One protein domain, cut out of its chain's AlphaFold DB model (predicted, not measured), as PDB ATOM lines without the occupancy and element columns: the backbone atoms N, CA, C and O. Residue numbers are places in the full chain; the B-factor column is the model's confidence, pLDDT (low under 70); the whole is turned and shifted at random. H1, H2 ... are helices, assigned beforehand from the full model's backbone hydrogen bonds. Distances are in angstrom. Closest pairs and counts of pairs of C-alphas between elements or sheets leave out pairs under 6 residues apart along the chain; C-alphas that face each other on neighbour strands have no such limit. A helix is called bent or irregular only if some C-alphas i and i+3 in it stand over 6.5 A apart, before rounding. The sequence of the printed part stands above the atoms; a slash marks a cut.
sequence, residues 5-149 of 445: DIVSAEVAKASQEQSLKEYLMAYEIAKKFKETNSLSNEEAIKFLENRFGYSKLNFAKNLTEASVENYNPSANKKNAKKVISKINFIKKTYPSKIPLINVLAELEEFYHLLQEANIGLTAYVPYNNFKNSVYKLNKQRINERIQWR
ATOM      1  N   ASP A   5     237.017 185.947 179.426       79.88
ATOM      2  CA  ASP A   5     236.885 185.118 180.628       79.88
ATOM      3  C   ASP A   5     238.082 184.167 180.804       79.88
ATOM      4  O   ASP A   5     238.720 184.187 181.854       79.88
ATOM      5  N   ILE A   6     238.461 183.420 179.758       82.69
ATOM      6  CA  ILE A   6     239.605 182.489 179.780       82.69
ATOM      7  C   ILE A   6     240.899 183.244 180.115       82.69
ATOM      8  O   ILE A   6     241.622 182.870 181.037       82.69
ATOM      9  N   VAL A   7     241.159 184.356 179.420       84.38
ATOM     10  CA  VAL A   7     242.365 185.170 179.651       84.38
ATOM     11  C   VAL A   7     242.331 185.833 181.036       84.38
ATOM     12  O   VAL A   7     243.360 185.922 181.705       84.38
ATOM     13  N   SER A   8     241.156 186.262 181.514       84.12
ATOM     14  CA  SER A   8     241.006 186.783 182.881       84.12
ATOM     15  C   SER A   8     241.305 185.716 183.932       84.12
ATOM     16  O   SER A   8     241.972 186.018 184.919       84.12
ATOM     17  N   ALA A   9     240.861 184.476 183.718       84.62
ATOM     18  CA  ALA A   9     241.113 183.356 184.618       84.62
ATOM     19  C   ALA A   9     242.600 182.959 184.655       84.62
ATOM     20  O   ALA A   9     243.114 182.641 185.725       84.62
ATOM     21  N   GLU A  10     243.319 183.021 183.531       86.81
ATOM     22  CA  GLU A  10     244.777 182.822 183.494       86.81
ATOM     23  C   GLU A  10     245.526 183.915 184.272       86.81
ATOM     24  O   GLU A  10     246.355 183.605 185.132       86.81
ATOM     25  N   VAL A  11     245.183 185.190 184.050       84.56
ATOM     26  CA  VAL A  11     245.744 186.318 184.819       84.56
ATOM     27  C   VAL A  11     245.424 186.182 186.311       84.56
ATOM     28  O   VAL A  11     246.281 186.454 187.155       84.56
ATOM     29  N   ALA A  12     244.214 185.735 186.650       85.81
ATOM     30  CA  ALA A  12     243.800 185.507 188.026       85.81
ATOM     31  C   ALA A  12     244.600 184.375 188.687       85.81
ATOM     32  O   ALA A  12     245.111 184.584 189.781       85.81
ATOM     33  N   LYS A  13     244.797 183.225 188.025       87.25
ATOM     34  CA  LYS A  13     245.621 182.108 188.535       87.25
ATOM     35  C   LYS A  13     247.065 182.531 188.814       87.25
ATOM     36  O   LYS A  13     247.543 182.362 189.933       87.25
ATOM     37  N   ALA A  14     247.722 183.182 187.851       85.75
ATOM     38  CA  ALA A  14     249.071 183.719 188.048       85.75
ATOM     39  C   ALA A  14     249.126 184.729 189.215       85.75
ATOM     40  O   ALA A  14     250.075 184.754 190.002       85.75
ATOM     41  N   SER A  15     248.068 185.531 189.373       86.00
ATOM     42  CA  SER A  15     247.932 186.454 190.502       86.00
ATOM     43  C   SER A  15     247.708 185.730 191.833       86.00
ATOM     44  O   SER A  15     248.269 186.167 192.833       86.00
ATOM     45  N   GLN A  16     246.943 184.633 191.876       87.62
ATOM     46  CA  GLN A  16     246.738 183.806 193.075       87.62
ATOM     47  C   GLN A  16     248.062 183.199 193.549       87.62
ATOM     48  O   GLN A  16     248.408 183.360 194.717       87.62
ATOM     49  N   GLU A  17     248.835 182.582 192.652       87.00
ATOM     50  CA  GLU A  17     250.139 181.985 192.980       87.00
ATOM     51  C   GLU A  17     251.115 183.004 193.578       87.00
ATOM     52  O   GLU A  17     251.744 182.744 194.607       87.00
ATOM     53  N   GLN A  18     251.234 184.182 192.960       86.19
ATOM     54  CA  GLN A  18     252.104 185.240 193.469       86.19
ATOM     55  C   GLN A  18     251.589 185.808 194.799       86.19
ATOM     56  O   GLN A  18     252.365 186.008 195.731       86.19
ATOM     57  N   SER A  19     250.278 186.023 194.918       87.50
ATOM     58  CA  SER A  19     249.657 186.564 196.133       87.50
ATOM     59  C   SER A  19     249.738 185.600 197.319       87.50
ATOM     60  O   SER A  19     249.859 186.044 198.459       87.50
ATOM     61  N   LEU A  20     249.718 184.288 197.062       87.62
ATOM     62  CA  LEU A  20     249.935 183.256 198.073       87.62
ATOM     63  C   LEU A  20     251.378 183.281 198.598       87.62
ATOM     64  O   LEU A  20     251.574 183.217 199.807       87.62
ATOM     65  N   LYS A  21     252.381 183.441 197.720       90.50
ATOM     66  CA  LYS A  21     253.791 183.598 198.130       90.50
ATOM     67  C   LYS A  21     253.985 184.831 199.019       90.50
ATOM     68  O   LYS A  21     254.609 184.726 200.071       90.50
ATOM     69  N   GLU A  22     253.407 185.968 198.624       88.88
ATOM     70  CA  GLU A  22     253.409 187.191 199.436       88.88
ATOM     71  C   GLU A  22     252.721 186.954 200.796       88.88
ATOM     72  O   GLU A  22     253.294 187.240 201.847       88.88
ATOM     73  N   TYR A  23     251.521 186.362 200.805       90.38
ATOM     74  CA  TYR A  23     250.789 186.069 202.040       90.38
ATOM     75  C   TYR A  23     251.586 185.183 203.005       90.38
ATOM     76  O   TYR A  23     251.708 185.533 204.175       90.38
ATOM     77  N   LEU A  24     252.151 184.072 202.523       92.12
ATOM     78  CA  LEU A  24     252.929 183.143 203.349       92.12
ATOM     79  C   LEU A  24     254.180 183.814 203.932       92.12
ATOM     80  O   LEU A  24     254.474 183.638 205.113       92.12
ATOM     81  N   MET A  25     254.877 184.642 203.147       91.62
ATOM     82  CA  MET A  25     256.040 185.390 203.633       91.62
ATOM     83  C   MET A  25     255.665 186.388 204.739       91.62
ATOM     84  O   MET A  25     256.351 186.462 205.755       91.62
ATOM     85  N   ALA A  26     254.561 187.123 204.581       91.50
ATOM     86  CA  ALA A  26     254.073 188.021 205.627       91.50
ATOM     87  C   ALA A  26     253.552 187.261 206.865       91.50
ATOM     88  O   ALA A  26     253.734 187.727 207.989       91.50
ATOM     89  N   TYR A  27     252.932 186.095 206.667       92.06
ATOM     90  CA  TYR A  27     252.414 185.247 207.738       92.06
ATOM     91  C   TYR A  27     253.532 184.708 208.639       92.06
ATOM     92  O   TYR A  27     253.439 184.875 209.854       92.06
ATOM     93  N   GLU A  28     254.604 184.134 208.081       95.00
ATOM     94  CA  GLU A  28     255.710 183.610 208.901       95.00
ATOM     95  C   GLU A  28     256.433 184.722 209.681       95.00
ATOM     96  O   GLU A  28     256.782 184.520 210.841       95.00
ATOM     97  N   ILE A  29     256.583 185.928 209.112       92.25
ATOM     98  CA  ILE A  29     257.159 187.074 209.841       92.25
ATOM     99  C   ILE A  29     256.241 187.508 210.999       92.25
ATOM    100  O   ILE A  29     256.710 187.719 212.117       92.25
ATOM    101  N   ALA A  30     254.927 187.600 210.767       90.50
ATOM    102  CA  ALA A  30     253.961 187.947 211.812       90.50
ATOM    103  C   ALA A  30     253.869 186.873 212.914       90.50
ATOM    104  O   ALA A  30     253.717 187.199 214.093       90.50
ATOM    105  N   LYS A  31     253.991 185.595 212.540       91.25
ATOM    106  CA  LYS A  31     254.055 184.461 213.466       91.25
ATOM    107  C   LYS A  31     255.327 184.511 214.316       91.25
ATOM    108  O   LYS A  31     255.209 184.471 215.536       91.25
ATOM    109  N   LYS A  32     256.501 184.714 213.702       94.06
ATOM    110  CA  LYS A  32     257.763 184.929 214.430       94.06
ATOM    111  C   LYS A  32     257.621 186.070 215.436       94.06
ATOM    112  O   LYS A  32     257.912 185.873 216.608       94.06
ATOM    113  N   PHE A  33     257.108 187.230 215.017       92.06
ATOM    114  CA  PHE A  33     256.905 188.367 215.921       92.06
ATOM    115  C   PHE A  33     255.999 188.027 217.112       92.06
ATOM    116  O   PHE A  33     256.292 188.426 218.235       92.06
ATOM    117  N   LYS A  34     254.929 187.252 216.897       91.56
ATOM    118  CA  LYS A  34     254.050 186.777 217.977       91.56
ATOM    119  C   LYS A  34     254.776 185.857 218.974       91.56
ATOM    120  O   LYS A  34     254.405 185.833 220.143       91.56
ATOM    121  N   GLU A  35     255.773 185.103 218.520       94.31
ATOM    122  CA  GLU A  35     256.561 184.169 219.337       94.31
ATOM    123  C   GLU A  35     257.732 184.863 220.061       94.31
ATOM    124  O   GLU A  35     258.001 184.555 221.219       94.31
ATOM    125  N   THR A  36     258.413 185.819 219.414       94.12
ATOM    126  CA  THR A  36     259.644 186.458 219.927       94.12
ATOM    127  C   THR A  36     259.461 187.886 220.447       94.12
ATOM    128  O   THR A  36     260.414 188.465 220.974       94.12
ATOM    129  N   ASN A  37     258.287 188.492 220.237       91.06
ATOM    130  CA  ASN A  37     257.981 189.909 220.482       91.06
ATOM    131  C   ASN A  37     259.024 190.891 219.898       91.06
ATOM    132  O   ASN A  37     259.253 191.976 220.430       91.06
ATOM    133  N   SER A  38     259.702 190.491 218.818       88.62
ATOM    134  CA  SER A  38     260.831 191.214 218.220       88.62
ATOM    135  C   SER A  38     260.962 190.925 216.722       88.62
ATOM    136  O   SER A  38     260.728 189.804 216.271       88.62
ATOM    137  N   LEU A  39     261.347 191.940 215.948       86.06
ATOM    138  CA  LEU A  39     261.644 191.863 214.514       86.06
ATOM    139  C   LEU A  39     262.876 192.713 214.215       86.06
ATOM    140  O   LEU A  39     263.035 193.779 214.809       86.06
ATOM    141  N   SER A  40     263.708 192.285 213.265       84.31
ATOM    142  CA  SER A  40     264.710 193.190 212.692       84.31
ATOM    143  C   SER A  40     264.055 194.197 211.739       84.31
ATOM    144  O   SER A  40     262.958 193.966 211.219       84.31
ATOM    145  N   ASN A  41     264.754 195.297 211.448       77.62
ATOM    146  CA  ASN A  41     264.323 196.271 210.440       77.62
ATOM    147  C   ASN A  41     264.064 195.583 209.079       77.62
ATOM    148  O   ASN A  41     263.030 195.792 208.444       77.62
ATOM    149  N   GLU A  42     264.934 194.641 208.691       78.31
ATOM    150  CA  GLU A  42     264.772 193.875 207.453       78.31
ATOM    151  C   GLU A  42     263.471 193.062 207.402       78.31
ATOM    152  O   GLU A  42     262.851 192.938 206.346       78.31
ATOM    153  N   GLU A  43     263.078 192.467 208.529       85.88
ATOM    154  CA  GLU A  43     261.866 191.657 208.632       85.88
ATOM    155  C   GLU A  43     260.615 192.538 208.627       85.88
ATOM    156  O   GLU A  43     259.643 192.205 207.949       85.88
ATOM    157  N   ALA A  44     260.660 193.698 209.289       84.50
ATOM    158  CA  ALA A  44     259.591 194.692 209.230       84.50
ATOM    159  C   ALA A  44     259.356 195.192 207.789       84.50
ATOM    160  O   ALA A  44     258.216 195.194 207.318       84.50
ATOM    161  N   ILE A  45     260.424 195.522 207.046       79.56
ATOM    162  CA  ILE A  45     260.333 195.898 205.625       79.56
ATOM    163  C   ILE A  45     259.738 194.751 204.794       79.56
ATOM    164  O   ILE A  45     258.767 194.963 204.062       79.56
ATOM    165  N   LYS A  46     260.259 193.521 204.933       83.12
ATOM    166  CA  LYS A  46     259.747 192.342 204.203       83.12
ATOM    167  C   LYS A  46     258.270 192.076 204.507       83.12
ATOM    168  O   LYS A  46     257.516 191.753 203.589       83.12
ATOM    169  N   PHE A  47     257.821 192.254 205.750       89.00
ATOM    170  CA  PHE A  47     256.405 192.156 206.107       89.00
ATOM    171  C   PHE A  47     255.567 193.220 205.386       89.00
ATOM    172  O   PHE A  47     254.578 192.883 204.732       89.00
ATOM    173  N   LEU A  48     255.974 194.492 205.441       84.25
ATOM    174  CA  LEU A  48     255.261 195.600 204.796       84.25
ATOM    175  C   LEU A  48     255.151 195.432 203.273       84.25
ATOM    176  O   LEU A  48     254.102 195.723 202.694       84.25
ATOM    177  N   GLU A  49     256.187 194.901 202.620       80.50
ATOM    178  CA  GLU A  49     256.158 194.601 201.185       80.50
ATOM    179  C   GLU A  49     255.148 193.504 200.805       80.50
ATOM    180  O   GLU A  49     254.624 193.528 199.688       80.50
ATOM    181  N   ASN A  50     254.861 192.563 201.710       86.75
ATOM    182  CA  ASN A  50     254.146 191.320 201.405       86.75
ATOM    183  C   ASN A  50     252.754 191.202 202.065       86.75
ATOM    184  O   ASN A  50     251.920 190.419 201.608       86.75
ATOM    185  N   ARG A  51     252.441 192.014 203.087       89.62
ATOM    186  CA  ARG A  51     251.190 191.942 203.881       89.62
ATOM    187  C   ARG A  51     249.887 192.015 203.076       89.62
ATOM    188  O   ARG A  51     248.850 191.542 203.532       89.62
ATOM    189  N   PHE A  52     249.924 192.591 201.875       88.69
ATOM    190  CA  PHE A  52     248.767 192.691 200.981       88.69
ATOM    191  C   PHE A  52     248.459 191.405 200.195       88.69
ATOM    192  O   PHE A  52     247.439 191.363 199.503       88.69
ATOM    193  N   GLY A  53     249.292 190.362 200.309       86.19
ATOM    194  CA  GLY A  53     249.116 189.087 199.613       86.19
ATOM    195  C   GLY A  53     247.726 188.481 199.813       86.19
ATOM    196  O   GLY A  53     247.065 188.139 198.839       86.19
ATOM    197  N   TYR A  54     247.200 188.462 201.045       86.19
ATOM    198  CA  TYR A  54     245.847 187.947 201.308       86.19
ATOM    199  C   TYR A  54     244.756 188.719 200.546       86.19
ATOM    200  O   TYR A  54     243.882 188.125 199.916       86.19
ATOM    201  N   SER A  55     244.812 190.054 200.551       87.38
ATOM    202  CA  SER A  55     243.823 190.885 199.856       87.38
ATOM    203  C   SER A  55     243.889 190.702 198.338       87.38
ATOM    204  O   SER A  55     242.848 190.588 197.692       87.38
ATOM    205  N   LYS A  56     245.098 190.614 197.763       85.38
ATOM    206  CA  LYS A  56     245.289 190.310 196.335       85.38
ATOM    207  C   LYS A  56     244.782 188.906 195.976       85.38
ATOM    208  O   LYS A  56     244.091 188.763 194.968       85.38
ATOM    209  N   LEU A  57     245.061 187.905 196.817       84.88
ATOM    210  CA  LEU A  57     244.588 186.526 196.669       84.88
ATOM    211  C   LEU A  57     243.055 186.478 196.650       84.88
ATOM    212  O   LEU A  57     242.475 185.867 195.756       84.88
ATOM    213  N   ASN A  58     242.402 187.188 197.573       84.62
ATOM    214  CA  ASN A  58     240.946 187.292 197.632       84.62
ATOM    215  C   ASN A  58     240.357 187.966 196.378       84.62
ATOM    216  O   ASN A  58     239.403 187.461 195.796       84.62
ATOM    217  N   PHE A  59     240.951 189.065 195.895       86.06
ATOM    218  CA  PHE A  59     240.507 189.691 194.643       86.06
ATOM    219  C   PHE A  59     240.688 188.770 193.428       86.06
ATOM    220  O   PHE A  59     239.821 188.740 192.555       86.06
ATOM    221  N   ALA A  60     241.785 188.012 193.367       84.88
ATOM    222  CA  ALA A  60     242.033 187.064 192.287       84.88
ATOM    223  C   ALA A  60     241.080 185.856 192.347       84.88
ATOM    224  O   ALA A  60     240.629 185.384 191.306       84.88
ATOM    225  N   LYS A  61     240.721 185.381 193.548       85.50
ATOM    226  CA  LYS A  61     239.683 184.360 193.757       85.50
ATOM    227  C   LYS A  61     238.311 184.839 193.265       85.50
ATOM    228  O   LYS A  61     237.696 184.163 192.443       85.50
ATOM    229  N   ASN A  62     237.895 186.041 193.660       84.25
ATOM    230  CA  ASN A  62     236.632 186.630 193.208       84.25
ATOM    231  C   ASN A  62     236.570 186.794 191.675       84.25
ATOM    232  O   ASN A  62     235.494 186.703 191.094       84.25
ATOM    233  N   LEU A  63     237.711 187.022 191.006       86.19
ATOM    234  CA  LEU A  63     237.779 187.057 189.541       86.19
ATOM    235  C   LEU A  63     237.614 185.662 188.912       86.19
ATOM    236  O   LEU A  63     236.935 185.549 187.895       86.19
ATOM    237  N   THR A  64     238.185 184.603 189.499       82.88
ATOM    238  CA  THR A  64     237.978 183.222 189.008       82.88
ATOM    239  C   THR A  64     236.560 182.688 189.228       82.88
ATOM    240  O   THR A  64     236.171 181.742 188.555       82.88
ATOM    241  N   GLU A  65     235.794 183.282 190.145       83.69
ATOM    242  CA  GLU A  65     234.415 182.888 190.476       83.69
ATOM    243  C   GLU A  65     233.350 183.725 189.728       83.69
ATOM    244  O   GLU A  65     232.152 183.497 189.891       83.69
ATOM    245  N   ALA A  66     233.757 184.694 188.900       79.88
ATOM    246  CA  ALA A  66     232.848 185.610 188.210       79.88
ATOM    247  C   ALA A  66     232.177 184.992 186.964       79.88
ATOM    248  O   ALA A  66     232.819 184.322 186.157       79.88
ATOM    249  N   SER A  67     230.887 185.284 186.752       69.12
ATOM    250  CA  SER A  67     230.132 184.786 185.591       69.12
ATOM    251  C   SER A  67     230.416 185.564 184.292       69.12
ATOM    252  O   SER A  67     230.797 186.743 184.294       69.12
ATOM    253  N   VAL A  68     230.184 184.892 183.157       66.56
ATOM    254  CA  VAL A  68     230.386 185.420 181.789       66.56
ATOM    255  C   VAL A  68     229.369 186.517 181.424       66.56
ATOM    256  O   VAL A  68     229.656 187.375 180.593       66.56
ATOM    257  N   GLU A  69     228.219 186.559 182.102       67.31
ATOM    258  CA  GLU A  69     227.122 187.522 181.883       67.31
ATOM    259  C   GLU A  69     227.538 188.996 182.077       67.31
ATOM    260  O   GLU A  69     226.876 189.907 181.590       67.31
ATOM    261  N   ASN A  70     228.677 189.243 182.733       65.12
ATOM    262  CA  ASN A  70     229.225 190.577 182.996       65.12
ATOM    263  C   ASN A  70     230.056 191.169 181.832       65.12
ATOM    264  O   ASN A  70     230.812 192.127 182.032       65.12
ATOM    265  N   TYR A  71     229.968 190.597 180.627       75.19
ATOM    266  CA  TYR A  71     230.646 191.095 179.429       75.19
ATOM    267  C   TYR A  71     229.694 191.910 178.540       75.19
ATOM    268  O   TYR A  71     228.826 191.353 177.872       75.19
ATOM    269  N   ASN A  72     229.885 193.235 178.488       67.00
ATOM    270  CA  ASN A  72     229.085 194.138 177.650       67.00
ATOM    271  C   ASN A  72     229.976 194.928 176.662       67.00
ATOM    272  O   ASN A  72     230.435 196.031 176.977       67.00
ATOM    273  N   PRO A  73     230.256 194.374 175.465       65.44
ATOM    274  CA  PRO A  73     231.160 194.970 174.484       65.44
ATOM    275  C   PRO A  73     230.468 196.027 173.607       65.44
ATOM    276  O   PRO A  73     230.234 195.820 172.413       65.44
ATOM    277  N   SER A  74     230.191 197.208 174.162       63.97
ATOM    278  CA  SER A  74     229.744 198.380 173.393       63.97
ATOM    279  C   SER A  74     230.912 199.064 172.655       63.97
ATOM    280  O   SER A  74     231.294 200.200 172.931       63.97
ATOM    281  N   ALA A  75     231.499 198.353 171.688       63.97
ATOM    282  CA  ALA A  75     232.673 198.811 170.951       63.97
ATOM    283  C   ALA A  75     232.393 200.091 170.136       63.97
ATOM    284  O   ALA A  75     231.616 200.088 169.173       63.97
ATOM    285  N   ASN A  76     233.093 201.186 170.447       72.94
ATOM    286  CA  ASN A  76     233.020 202.399 169.631       72.94
ATOM    287  C   ASN A  76     233.670 202.139 168.257       72.94
ATOM    288  O   ASN A  76     234.894 202.039 168.145       72.94
ATOM    289  N   LYS A  77     232.854 202.074 167.191       70.19
ATOM    290  CA  LYS A  77     233.288 201.763 165.810       70.19
ATOM    291  C   LYS A  77     234.438 202.648 165.297       70.19
ATOM    292  O   LYS A  77     235.211 202.191 164.454       70.19
ATOM    293  N   LYS A  78     234.576 203.890 165.782       72.12
ATOM    294  CA  LYS A  78     235.690 204.792 165.424       72.12
ATOM    295  C   LYS A  78     236.990 204.385 166.125       72.12
ATOM    296  O   LYS A  78     238.040 204.351 165.488       72.12
ATOM    297  N   ASN A  79     236.916 204.017 167.404       76.19
ATOM    298  CA  ASN A  79     238.080 203.645 168.213       76.19
ATOM    299  C   ASN A  79     238.554 202.212 167.914       76.19
ATOM    300  O   ASN A  79     239.756 201.971 167.844       76.19
ATOM    301  N   ALA A  80     237.641 201.286 167.595       78.81
ATOM    302  CA  ALA A  80     237.992 199.936 167.139       78.81
ATOM    303  C   ALA A  80     238.901 199.948 165.889       78.81
ATOM    304  O   ALA A  80     239.851 199.169 165.803       78.81
ATOM    305  N   LYS A  81     238.683 200.885 164.950       86.56
ATOM    306  CA  LYS A  81     239.583 201.082 163.796       86.56
ATOM    307  C   LYS A  81     240.994 201.514 164.219       86.56
ATOM    308  O   LYS A  81     241.951 200.995 163.652       86.56
ATOM    309  N   LYS A  82     241.130 202.391 165.229       86.94
ATOM    310  CA  LYS A  82     242.443 202.805 165.769       86.94
ATOM    311  C   LYS A  82     243.223 201.608 166.327       86.94
ATOM    312  O   LYS A  82     244.404 201.449 166.019       86.94
ATOM    313  N   VAL A  83     242.555 200.741 167.096       86.25
ATOM    314  CA  VAL A  83     243.155 199.517 167.659       86.25
ATOM    315  C   VAL A  83     243.682 198.613 166.540       86.25
ATOM    316  O   VAL A  83     244.836 198.191 166.583       86.25
ATOM    317  N   ILE A  84     242.881 198.372 165.494       89.12
ATOM    318  CA  ILE A  84     243.298 197.566 164.334       89.12
ATOM    319  C   ILE A  84     244.502 198.204 163.621       89.12
ATOM    320  O   ILE A  84     245.461 197.501 163.297       89.12
ATOM    321  N   SER A  85     244.512 199.530 163.423       92.25
ATOM    322  CA  SER A  85     245.677 200.208 162.837       92.25
ATOM    323  C   SER A  85     246.934 200.104 163.705       92.25
ATOM    324  O   SER A  85     248.009 199.899 163.147       92.25
ATOM    325  N   LYS A  86     246.823 200.150 165.041       91.19
ATOM    326  CA  LYS A  86     247.967 199.966 165.951       91.19
ATOM    327  C   LYS A  86     248.515 198.538 165.895       91.19
ATOM    328  O   LYS A  86     249.726 198.366 165.814       91.19
ATOM    329  N   ILE A  87     247.650 197.520 165.834       89.62
ATOM    330  CA  ILE A  87     248.069 196.118 165.634       89.62
ATOM    331  C   ILE A  87     248.831 195.965 164.310       89.62
ATOM    332  O   ILE A  87     249.893 195.346 164.276       89.62
ATOM    333  N   ASN A  88     248.310 196.541 163.224       93.88
ATOM    334  CA  ASN A  88     248.953 196.476 161.912       93.88
ATOM    335  C   ASN A  88     250.276 197.258 161.878       93.88
ATOM    336  O   ASN A  88     251.236 196.788 161.272       93.88
ATOM    337  N   PHE A  89     250.354 198.404 162.561       93.50
ATOM    338  CA  PHE A  89     251.596 199.151 162.755       93.50
ATOM    339  C   PHE A  89     252.635 198.314 163.507       93.50
ATOM    340  O   PHE A  89     253.714 198.094 162.971       93.50
ATOM    341  N   ILE A  90     252.304 197.772 164.685       88.94
ATOM    342  CA  ILE A  90     253.229 196.955 165.489       88.94
ATOM    343  C   ILE A  90     253.738 195.757 164.673       88.94
ATOM    344  O   ILE A  90     254.942 195.521 164.628       88.94
ATOM    345  N   LYS A  91     252.853 195.048 163.957       90.25
ATOM    346  CA  LYS A  91     253.238 193.925 163.080       90.25
ATOM    347  C   LYS A  91     254.149 194.337 161.919       90.25
ATOM    348  O   LYS A  91     255.015 193.559 161.535       90.25
ATOM    349  N   LYS A  92     253.954 195.528 161.341       93.81
ATOM    350  CA  LYS A  92     254.786 196.047 160.244       93.81
ATOM    351  C   LYS A  92     256.152 196.529 160.742       93.81
ATOM    352  O   LYS A  92     257.158 196.269 160.093       93.81
ATOM    353  N   THR A  93     256.176 197.239 161.867       90.88
ATOM    354  CA  THR A  93     257.375 197.861 162.446       90.88
ATOM    355  C   THR A  93     258.264 196.836 163.157       90.88
ATOM    356  O   THR A  93     259.486 196.948 163.111       90.88
ATOM    357  N   TYR A  94     257.669 195.803 163.762       89.50
ATOM    358  CA  TYR A  94     258.368 194.761 164.521       89.50
ATOM    359  C   TYR A  94     257.935 193.350 164.065       89.50
ATOM    360  O   TYR A  94     257.276 192.625 164.813       89.50
ATOM    361  N   PRO A  95     258.284 192.933 162.833       79.56
ATOM    362  CA  PRO A  95     257.736 191.721 162.214       79.56
ATOM    363  C   PRO A  95     258.174 190.401 162.868       79.56
ATOM    364  O   PRO A  95     257.532 189.378 162.649       79.56
ATOM    365  N   SER A  96     259.254 190.400 163.657       82.69
ATOM    366  CA  SER A  96     259.800 189.197 164.308       82.69
ATOM    367  C   SER A  96     259.928 189.332 165.827       82.69
ATOM    368  O   SER A  96     259.533 188.423 166.556       82.69
ATOM    369  N   LYS A  97     260.471 190.453 166.321       84.19
ATOM    370  CA  LYS A  97     260.578 190.792 167.749       84.19
ATOM    371  C   LYS A  97     260.468 192.304 167.936       84.19
ATOM    372  O   LYS A  97     261.069 193.061 167.177       84.19
ATOM    373  N   ILE A  98     259.765 192.736 168.981       79.75
ATOM    374  CA  ILE A  98     259.827 194.122 169.467       79.75
ATOM    375  C   ILE A  98     261.059 194.219 170.383       79.75
ATOM    376  O   ILE A  98     261.175 193.405 171.304       79.75
ATOM    377  N   PRO A  99     261.988 195.172 170.179       77.31
ATOM    378  CA  PRO A  99     263.032 195.454 171.159       77.31
ATOM    379  C   PRO A  99     262.394 195.778 172.516       77.31
ATOM    380  O   PRO A  99     261.483 196.602 172.557       77.31
ATOM    381  N   LEU A 100     262.880 195.184 173.619       59.53
ATOM    382  CA  LEU A 100     262.362 195.391 174.994       59.53
ATOM    383  C   LEU A 100     262.105 196.871 175.323       59.53
ATOM    384  O   LEU A 100     261.184 197.235 176.046       59.53
ATOM    385  N   ILE A 101     262.931 197.710 174.724       60.28
ATOM    386  CA  ILE A 101     263.006 199.142 174.902       60.28
ATOM    387  C   ILE A 101     261.849 199.923 174.258       60.28
ATOM    388  O   ILE A 101     261.465 200.978 174.751       60.28
ATOM    389  N   ASN A 102     261.222 199.353 173.227       71.69
ATOM    390  CA  ASN A 102     259.998 199.873 172.620       71.69
ATOM    391  C   ASN A 102     258.752 199.170 173.192       71.69
ATOM    392  O   ASN A 102     257.669 199.749 173.164       71.69
ATOM    393  N   VAL A 103     258.891 197.952 173.745       76.25
ATOM    394  CA  VAL A 103     257.770 197.147 174.278       76.25
ATOM    395  C   VAL A 103     256.904 197.942 175.254       76.25
ATOM    396  O   VAL A 103     255.686 197.913 175.122       76.25
ATOM    397  N   LEU A 104     257.500 198.670 176.205       71.12
ATOM    398  CA  LEU A 104     256.731 199.416 177.210       71.12
ATOM    399  C   LEU A 104     255.856 200.515 176.585       71.12
ATOM    400  O   LEU A 104     254.670 200.585 176.897       71.12
ATOM    401  N   ALA A 105     256.407 201.316 175.671       73.31
ATOM    402  CA  ALA A 105     255.670 202.391 175.003       73.31
ATOM    403  C   ALA A 105     254.563 201.847 174.079       73.31
ATOM    404  O   ALA A 105     253.434 202.337 174.104       73.31
ATOM    405  N   GLU A 106     254.860 200.797 173.304       83.31
ATOM    406  CA  GLU A 106     253.881 200.157 172.416       83.31
ATOM    407  C   GLU A 106     252.738 199.497 173.210       83.31
ATOM    408  O   GLU A 106     251.579 199.599 172.806       83.31
ATOM    409  N   LEU A 107     253.038 198.861 174.355       78.31
ATOM    410  CA  LEU A 107     252.037 198.278 175.258       78.31
ATOM    411  C   LEU A 107     251.160 199.341 175.926       78.31
ATOM    412  O   LEU A 107     249.950 199.146 176.009       78.31
ATOM    413  N   GLU A 108     251.747 200.441 176.400       76.25
ATOM    414  CA  GLU A 108     251.024 201.542 177.045       76.25
ATOM    415  C   GLU A 108     250.013 202.171 176.072       76.25
ATOM    416  O   GLU A 108     248.815 202.225 176.361       76.25
ATOM    417  N   GLU A 109     250.466 202.564 174.877       83.25
ATOM    418  CA  GLU A 109     249.608 203.156 173.845       83.25
ATOM    419  C   GLU A 109     248.525 202.172 173.375       83.25
ATOM    420  O   GLU A 109     247.350 202.535 173.258       83.25
ATOM    421  N   PHE A 110     248.883 200.901 173.156       84.88
ATOM    422  CA  PHE A 110     247.918 199.872 172.776       84.88
ATOM    423  C   PHE A 110     246.864 199.642 173.867       84.88
ATOM    424  O   PHE A 110     245.674 199.561 173.558       84.88
ATOM    425  N   TYR A 111     247.266 199.606 175.141       82.88
ATOM    426  CA  TYR A 111     246.340 199.474 176.263       82.88
ATOM    427  C   TYR A 111     245.379 200.670 176.357       82.88
ATOM    428  O   TYR A 111     244.174 200.473 176.536       82.88
ATOM    429  N   HIS A 112     245.870 201.902 176.177       84.12
ATOM    430  CA  HIS A 112     245.009 203.089 176.138       84.12
ATOM    431  C   HIS A 112     243.981 203.023 175.004       84.12
ATOM    432  O   HIS A 112     242.806 203.300 175.241       84.12
ATOM    433  N   LEU A 113     244.371 202.577 173.806       85.12
ATOM    434  CA  LEU A 113     243.433 202.389 172.692       85.12
ATOM    435  C   LEU A 113     242.377 201.308 172.980       85.12
ATOM    436  O   LEU A 113     241.214 201.488 172.618       85.12
ATOM    437  N   LEU A 114     242.739 200.212 173.659       83.62
ATOM    438  CA  LEU A 114     241.773 199.202 174.118       83.62
ATOM    439  C   LEU A 114     240.801 199.769 175.163       83.62
ATOM    440  O   LEU A 114     239.622 199.412 175.162       83.62
ATOM    441  N   GLN A 115     241.266 200.656 176.046       82.31
ATOM    442  CA  GLN A 115     240.422 201.329 177.033       82.31
ATOM    443  C   GLN A 115     239.482 202.358 176.375       82.31
ATOM    444  O   GLN A 115     238.288 202.337 176.657       82.31
ATOM    445  N   GLU A 116     239.970 203.190 175.444       84.38
ATOM    446  CA  GLU A 116     239.143 204.117 174.647       84.38
ATOM    447  C   GLU A 116     238.085 203.401 173.793       84.38
ATOM    448  O   GLU A 116     237.018 203.951 173.511       84.38
ATOM    449  N   ALA A 117     238.405 202.206 173.293       84.12
ATOM    450  CA  ALA A 117     237.499 201.424 172.461       84.12
ATOM    451  C   ALA A 117     236.471 200.620 173.271       84.12
ATOM    452  O   ALA A 117     235.454 200.242 172.689       84.12
ATOM    453  N   ASN A 118     236.724 200.392 174.569       82.69
ATOM    454  CA  ASN A 118     235.970 199.497 175.451       82.69
ATOM    455  C   ASN A 118     235.810 198.089 174.840       82.69
ATOM    456  O   ASN A 118     234.705 197.676 174.485       82.69
ATOM    457  N   ILE A 119     236.926 197.366 174.650       79.44
ATOM    458  CA  ILE A 119     236.945 196.042 173.998       79.44
ATOM    459  C   ILE A 119     237.897 195.034 174.659       79.44
ATOM    460  O   ILE A 119     238.963 195.375 175.167       79.44
ATOM    461  N   GLY A 120     237.548 193.747 174.574       80.25
ATOM    462  CA  GLY A 120     238.337 192.671 175.177       80.25
ATOM    463  C   GLY A 120     238.314 192.757 176.703       80.25
ATOM    464  O   GLY A 120     237.266 193.018 177.291       80.25
ATOM    465  N   LEU A 121     239.466 192.568 177.355       79.69
ATOM    466  CA  LEU A 121     239.570 192.622 178.821       79.69
ATOM    467  C   LEU A 121     239.109 193.963 179.417       79.69
ATOM    468  O   LEU A 121     238.537 193.971 180.502       79.69
ATOM    469  N   THR A 122     239.294 195.087 178.714       80.00
ATOM    470  CA  THR A 122     238.872 196.411 179.211       80.00
ATOM    471  C   THR A 122     237.351 196.593 179.228       80.00
ATOM    472  O   THR A 122     236.878 197.504 179.900       80.00
ATOM    473  N   ALA A 123     236.590 195.718 178.559       82.88
ATOM    474  CA  ALA A 123     235.125 195.674 178.600       82.88
ATOM    475  C   ALA A 123     234.563 194.633 179.587       82.88
ATOM    476  O   ALA A 123     233.350 194.565 179.787       82.88
ATOM    477  N   TYR A 124     235.415 193.804 180.203       85.62
ATOM    478  CA  TYR A 124     234.979 192.790 181.161       85.62
ATOM    479  C   TYR A 124     235.016 193.360 182.586       85.62
ATOM    480  O   TYR A 124     236.080 193.568 183.177       85.62
ATOM    481  N   VAL A 125     233.834 193.646 183.140       84.44
ATOM    482  CA  VAL A 125     233.681 194.361 184.420       84.44
ATOM    483  C   VAL A 125     234.411 193.674 185.591       84.44
ATOM    484  O   VAL A 125     235.108 194.381 186.326       84.44
ATOM    485  N   PRO A 126     234.362 192.334 185.766       86.94
ATOM    486  CA  PRO A 126     235.089 191.659 186.841       86.94
ATOM    487  C   PRO A 126     236.607 191.859 186.751       86.94
ATOM    488  O   PRO A 126     237.244 192.149 187.765       86.94
ATOM    489  N   TYR A 127     237.184 191.798 185.545       86.81
ATOM    490  CA  TYR A 127     238.611 192.058 185.331       86.81
ATOM    491  C   TYR A 127     238.987 193.509 185.648       86.81
ATOM    492  O   TYR A 127     239.991 193.746 186.320       86.81
ATOM    493  N   ASN A 128     238.171 194.488 185.243       84.94
ATOM    494  CA  ASN A 128     238.403 195.892 185.594       84.94
ATOM    495  C   ASN A 128     238.359 196.118 187.113       84.94
ATOM    496  O   ASN A 128     239.220 196.814 187.656       84.94
ATOM    497  N   ASN A 129     237.400 195.507 187.813       87.25
ATOM    498  CA  ASN A 129     237.295 195.584 189.272       87.25
ATOM    499  C   ASN A 129     238.522 194.962 189.956       87.25
ATOM    500  O   ASN A 129     239.134 195.600 190.814       87.25
ATOM    501  N   PHE A 130     238.934 193.768 189.523       88.19
ATOM    502  CA  PHE A 130     240.167 193.119 189.966       88.19
ATOM    503  C   PHE A 130     241.398 194.011 189.742       88.19
ATOM    504  O   PHE A 130     242.120 194.321 190.694       88.19
ATOM    505  N   LYS A 131     241.600 194.494 188.507       86.06
ATOM    506  CA  LYS A 131     242.717 195.368 188.127       86.06
ATOM    507  C   LYS A 131     242.759 196.622 188.999       86.06
ATOM    508  O   LYS A 131     243.819 196.971 189.511       86.06
ATOM    509  N   ASN A 132     241.623 197.293 189.186       88.00
ATOM    510  CA  ASN A 132     241.536 198.523 189.972       88.00
ATOM    511  C   ASN A 132     241.859 198.286 191.453       88.00
ATOM    512  O   ASN A 132     242.559 199.097 192.062       88.00
ATOM    513  N   SER A 133     241.402 197.173 192.028       89.50
ATOM    514  CA  SER A 133     241.713 196.793 193.409       89.50
ATOM    515  C   SER A 133     243.196 196.452 193.595       89.50
ATOM    516  O   SER A 133     243.843 196.991 194.493       89.50
ATOM    517  N   VAL A 134     243.777 195.644 192.701       82.88
ATOM    518  CA  VAL A 134     245.215 195.320 192.717       82.88
ATOM    519  C   VAL A 134     246.076 196.564 192.476       82.88
ATOM    520  O   VAL A 134     247.090 196.744 193.149       82.88
ATOM    521  N   TYR A 135     245.666 197.465 191.579       83.69
ATOM    522  CA  TYR A 135     246.349 198.739 191.339       83.69
ATOM    523  C   TYR A 135     246.360 199.630 192.587       83.69
ATOM    524  O   TYR A 135     247.418 200.145 192.946       83.69
ATOM    525  N   LYS A 136     245.226 199.767 193.291       86.81
ATOM    526  CA  LYS A 136     245.147 200.524 194.555       86.81
ATOM    527  C   LYS A 136     246.090 199.952 195.616       86.81
ATOM    528  O   LYS A 136     246.880 200.710 196.175       86.81
ATOM    529  N   LEU A 137     246.073 198.632 195.833       84.19
ATOM    530  CA  LEU A 137     246.988 197.969 196.772       84.19
ATOM    531  C   LEU A 137     248.457 198.146 196.377       84.19
ATOM    532  O   LEU A 137     249.293 198.448 197.221       84.19
ATOM    533  N   ASN A 138     248.789 197.999 195.092       79.75
ATOM    534  CA  ASN A 138     250.158 198.188 194.617       79.75
ATOM    535  C   ASN A 138     250.617 199.645 194.744       79.75
ATOM    536  O   ASN A 138     251.768 199.865 195.113       79.75
ATOM    537  N   LYS A 139     249.745 200.632 194.503       81.12
ATOM    538  CA  LYS A 139     250.049 202.052 194.722       81.12
ATOM    539  C   LYS A 139     250.280 202.351 196.204       81.12
ATOM    540  O   LYS A 139     251.263 203.004 196.533       81.12
ATOM    541  N   GLN A 140     249.434 201.825 197.092       84.50
ATOM    542  CA  GLN A 140     249.635 201.937 198.538       84.50
ATOM    543  C   GLN A 140     250.970 201.307 198.965       84.50
ATOM    544  O   GLN A 140     251.780 201.973 199.600       84.50
ATOM    545  N   ARG A 141     251.247 200.070 198.533       81.25
ATOM    546  CA  ARG A 141     252.520 199.379 198.780       81.25
ATOM    547  C   ARG A 141     253.723 200.183 198.278       81.25
ATOM    548  O   ARG A 141     254.728 200.249 198.968       81.25
ATOM    549  N   ILE A 142     253.651 200.791 197.091       74.88
ATOM    550  CA  ILE A 142     254.734 201.632 196.555       74.88
ATOM    551  C   ILE A 142     254.938 202.882 197.419       74.88
ATOM    552  O   ILE A 142     256.077 203.184 197.759       74.88
ATOM    553  N   ASN A 143     253.863 203.566 197.817       77.88
ATOM    554  CA  ASN A 143     253.944 204.743 198.682       77.88
ATOM    555  C   ASN A 143     254.548 204.404 200.056       77.88
ATOM    556  O   ASN A 143     255.445 205.105 200.513       77.88
ATOM    557  N   GLU A 144     254.110 203.305 200.676       79.00
ATOM    558  CA  GLU A 144     254.685 202.798 201.929       79.00
ATOM    559  C   GLU A 144     256.172 202.462 201.737       79.00
ATOM    560  O   GLU A 144     257.015 202.957 202.482       79.00
ATOM    561  N   ARG A 145     256.541 201.724 200.679       74.19
ATOM    562  CA  ARG A 145     257.953 201.436 200.366       74.19
ATOM    563  C   ARG A 145     258.802 202.695 200.214       74.19
ATOM    564  O   ARG A 145     259.964 202.645 200.587       74.19
ATOM    565  N   ILE A 146     258.265 203.791 199.670       69.94
ATOM    566  CA  ILE A 146     259.002 205.057 199.542       69.94
ATOM    567  C   ILE A 146     259.326 205.650 200.920       69.94
ATOM    568  O   ILE A 146     260.432 206.148 201.103       69.94
ATOM    569  N   GLN A 147     258.411 205.556 201.890       77.94
ATOM    570  CA  GLN A 147     258.623 206.043 203.261       77.94
ATOM    571  C   GLN A 147     259.671 205.223 204.029       77.94
ATOM    572  O   GLN A 147     260.423 205.785 204.819       77.94
ATOM    573  N   TRP A 148     259.751 203.915 203.762       77.19
ATOM    574  CA  TRP A 148     260.705 202.986 204.386       77.19
ATOM    575  C   TRP A 148     262.013 202.806 203.596       77.19
ATOM    576  O   TRP A 148     262.778 201.880 203.860       77.19
ATOM    577  N   ARG A 149     262.289 203.672 202.612       79.25
ATOM    578  CA  ARG A 149     263.572 203.678 201.895       79.25
ATOM    579  C   ARG A 149     264.705 204.081 202.832       79.25
ATOM    580  O   ARG A 149     264.577 205.064 203.560       79.25
TER     581      ARG A 149
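AT A GLANCE: This is residues 5 to 149 of the 445 residues of an uncharacterized protein of Eudoraea sp (UniProt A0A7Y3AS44). The long helix H1 has H2 and H3 running back along it, one after the other, and H7 packs on H2 and H3 away from H1, making a long helical bundle. Past the end where H1 and H7 begin, the helical hairpin of H4 and H5 forms a second lobe crosswise to H1, joined to the bundle by the long link of residues 65 to 76 and by little H6. The printed part has 145 residues with seven named helices, H1 to H7 in order, and no named strand; the class is all helix. It is loose, with a radius of gyration of the C-alphas of 19.5 A, and elongated, spanning 61 by 38 by 26 A.

IN THESE COORDINATES: H1, residues 5 to 36, begins at C-alpha 5 (236.885, 185.118, 180.628) and is 45.4 A long. H2 is residues 41 to 50, 14.5 A, and H3 is residues 53 to 64, 16.5 A. H4, residues 77 to 93, begins at C-alpha 77 (233.288, 201.763, 165.810) and is 24.6 A long. H5, residues 100 to 117, is 25.7 A long and only just irregular: C-alphas 101 and 104 are 6.7 A apart. H6 is residues 120 to 123, 5.6 A. H7, residues 125 to 147, is 33.4 A long and ends at C-alpha 147 (258.623, 206.043, 203.261).

HOW THE PARTS SIT: H1, H2, H3 and H7 form a bundle, a group of helices packed together. H1 and H2 are a helical hairpin at a shallow tilt of 28 degrees; H1 touches H2 with residues 22 to 30 alone, the closest C-alphas being those of Glu 22 and Asn 50, 4.6 A apart. H1 touches H3, opposite ways at a shallow tilt of 24 degrees, with the C-alphas of Tyr 23 and Gly 53 closest at 4.2 A. H2 and H3 meet only through their link. H3 touches H7, opposite ways at 12 degrees, a shallow tilt, with the C-alphas of Phe 59 and Phe 130 closest at 5.8 A. H7 touches H2 with residues 141 to 145 alone, closest at Glu 49 and Arg 141, whose C-alphas are 6.5 A apart. H1 and H7 are close but not clearly touching, the C-alphas of Ser 8 and Tyr 127 being closest at 6.3 A. H4 and H5 are a helical hairpin at a shallow tilt of 15 degrees, with the C-alphas of Asn 79 and Ala 117 closest at 4.8 A. H5 and H6 touch only at the corner, closest at the C-alphas of Gln 115 and Thr 122, 5.6 A. H4 is apart from H1 and H7. Every O i to N i+4 pair is within hydrogen-bond range in H1, H2, H3 and H7, but 11 of 13 in H4 and 12 of 14 in H5; H6 is too short for such a pair.

THE WHOLE: The C-alphas farthest apart, those of Thr 36 and Lys 78, are 62.3 A apart. The printed part has no cut, and its one long link is H3 to H4. Mean pLDDT of the printed part is 83.2; residues 67 to 70, 72 to 75, 100 to 101 and 146 are under 70.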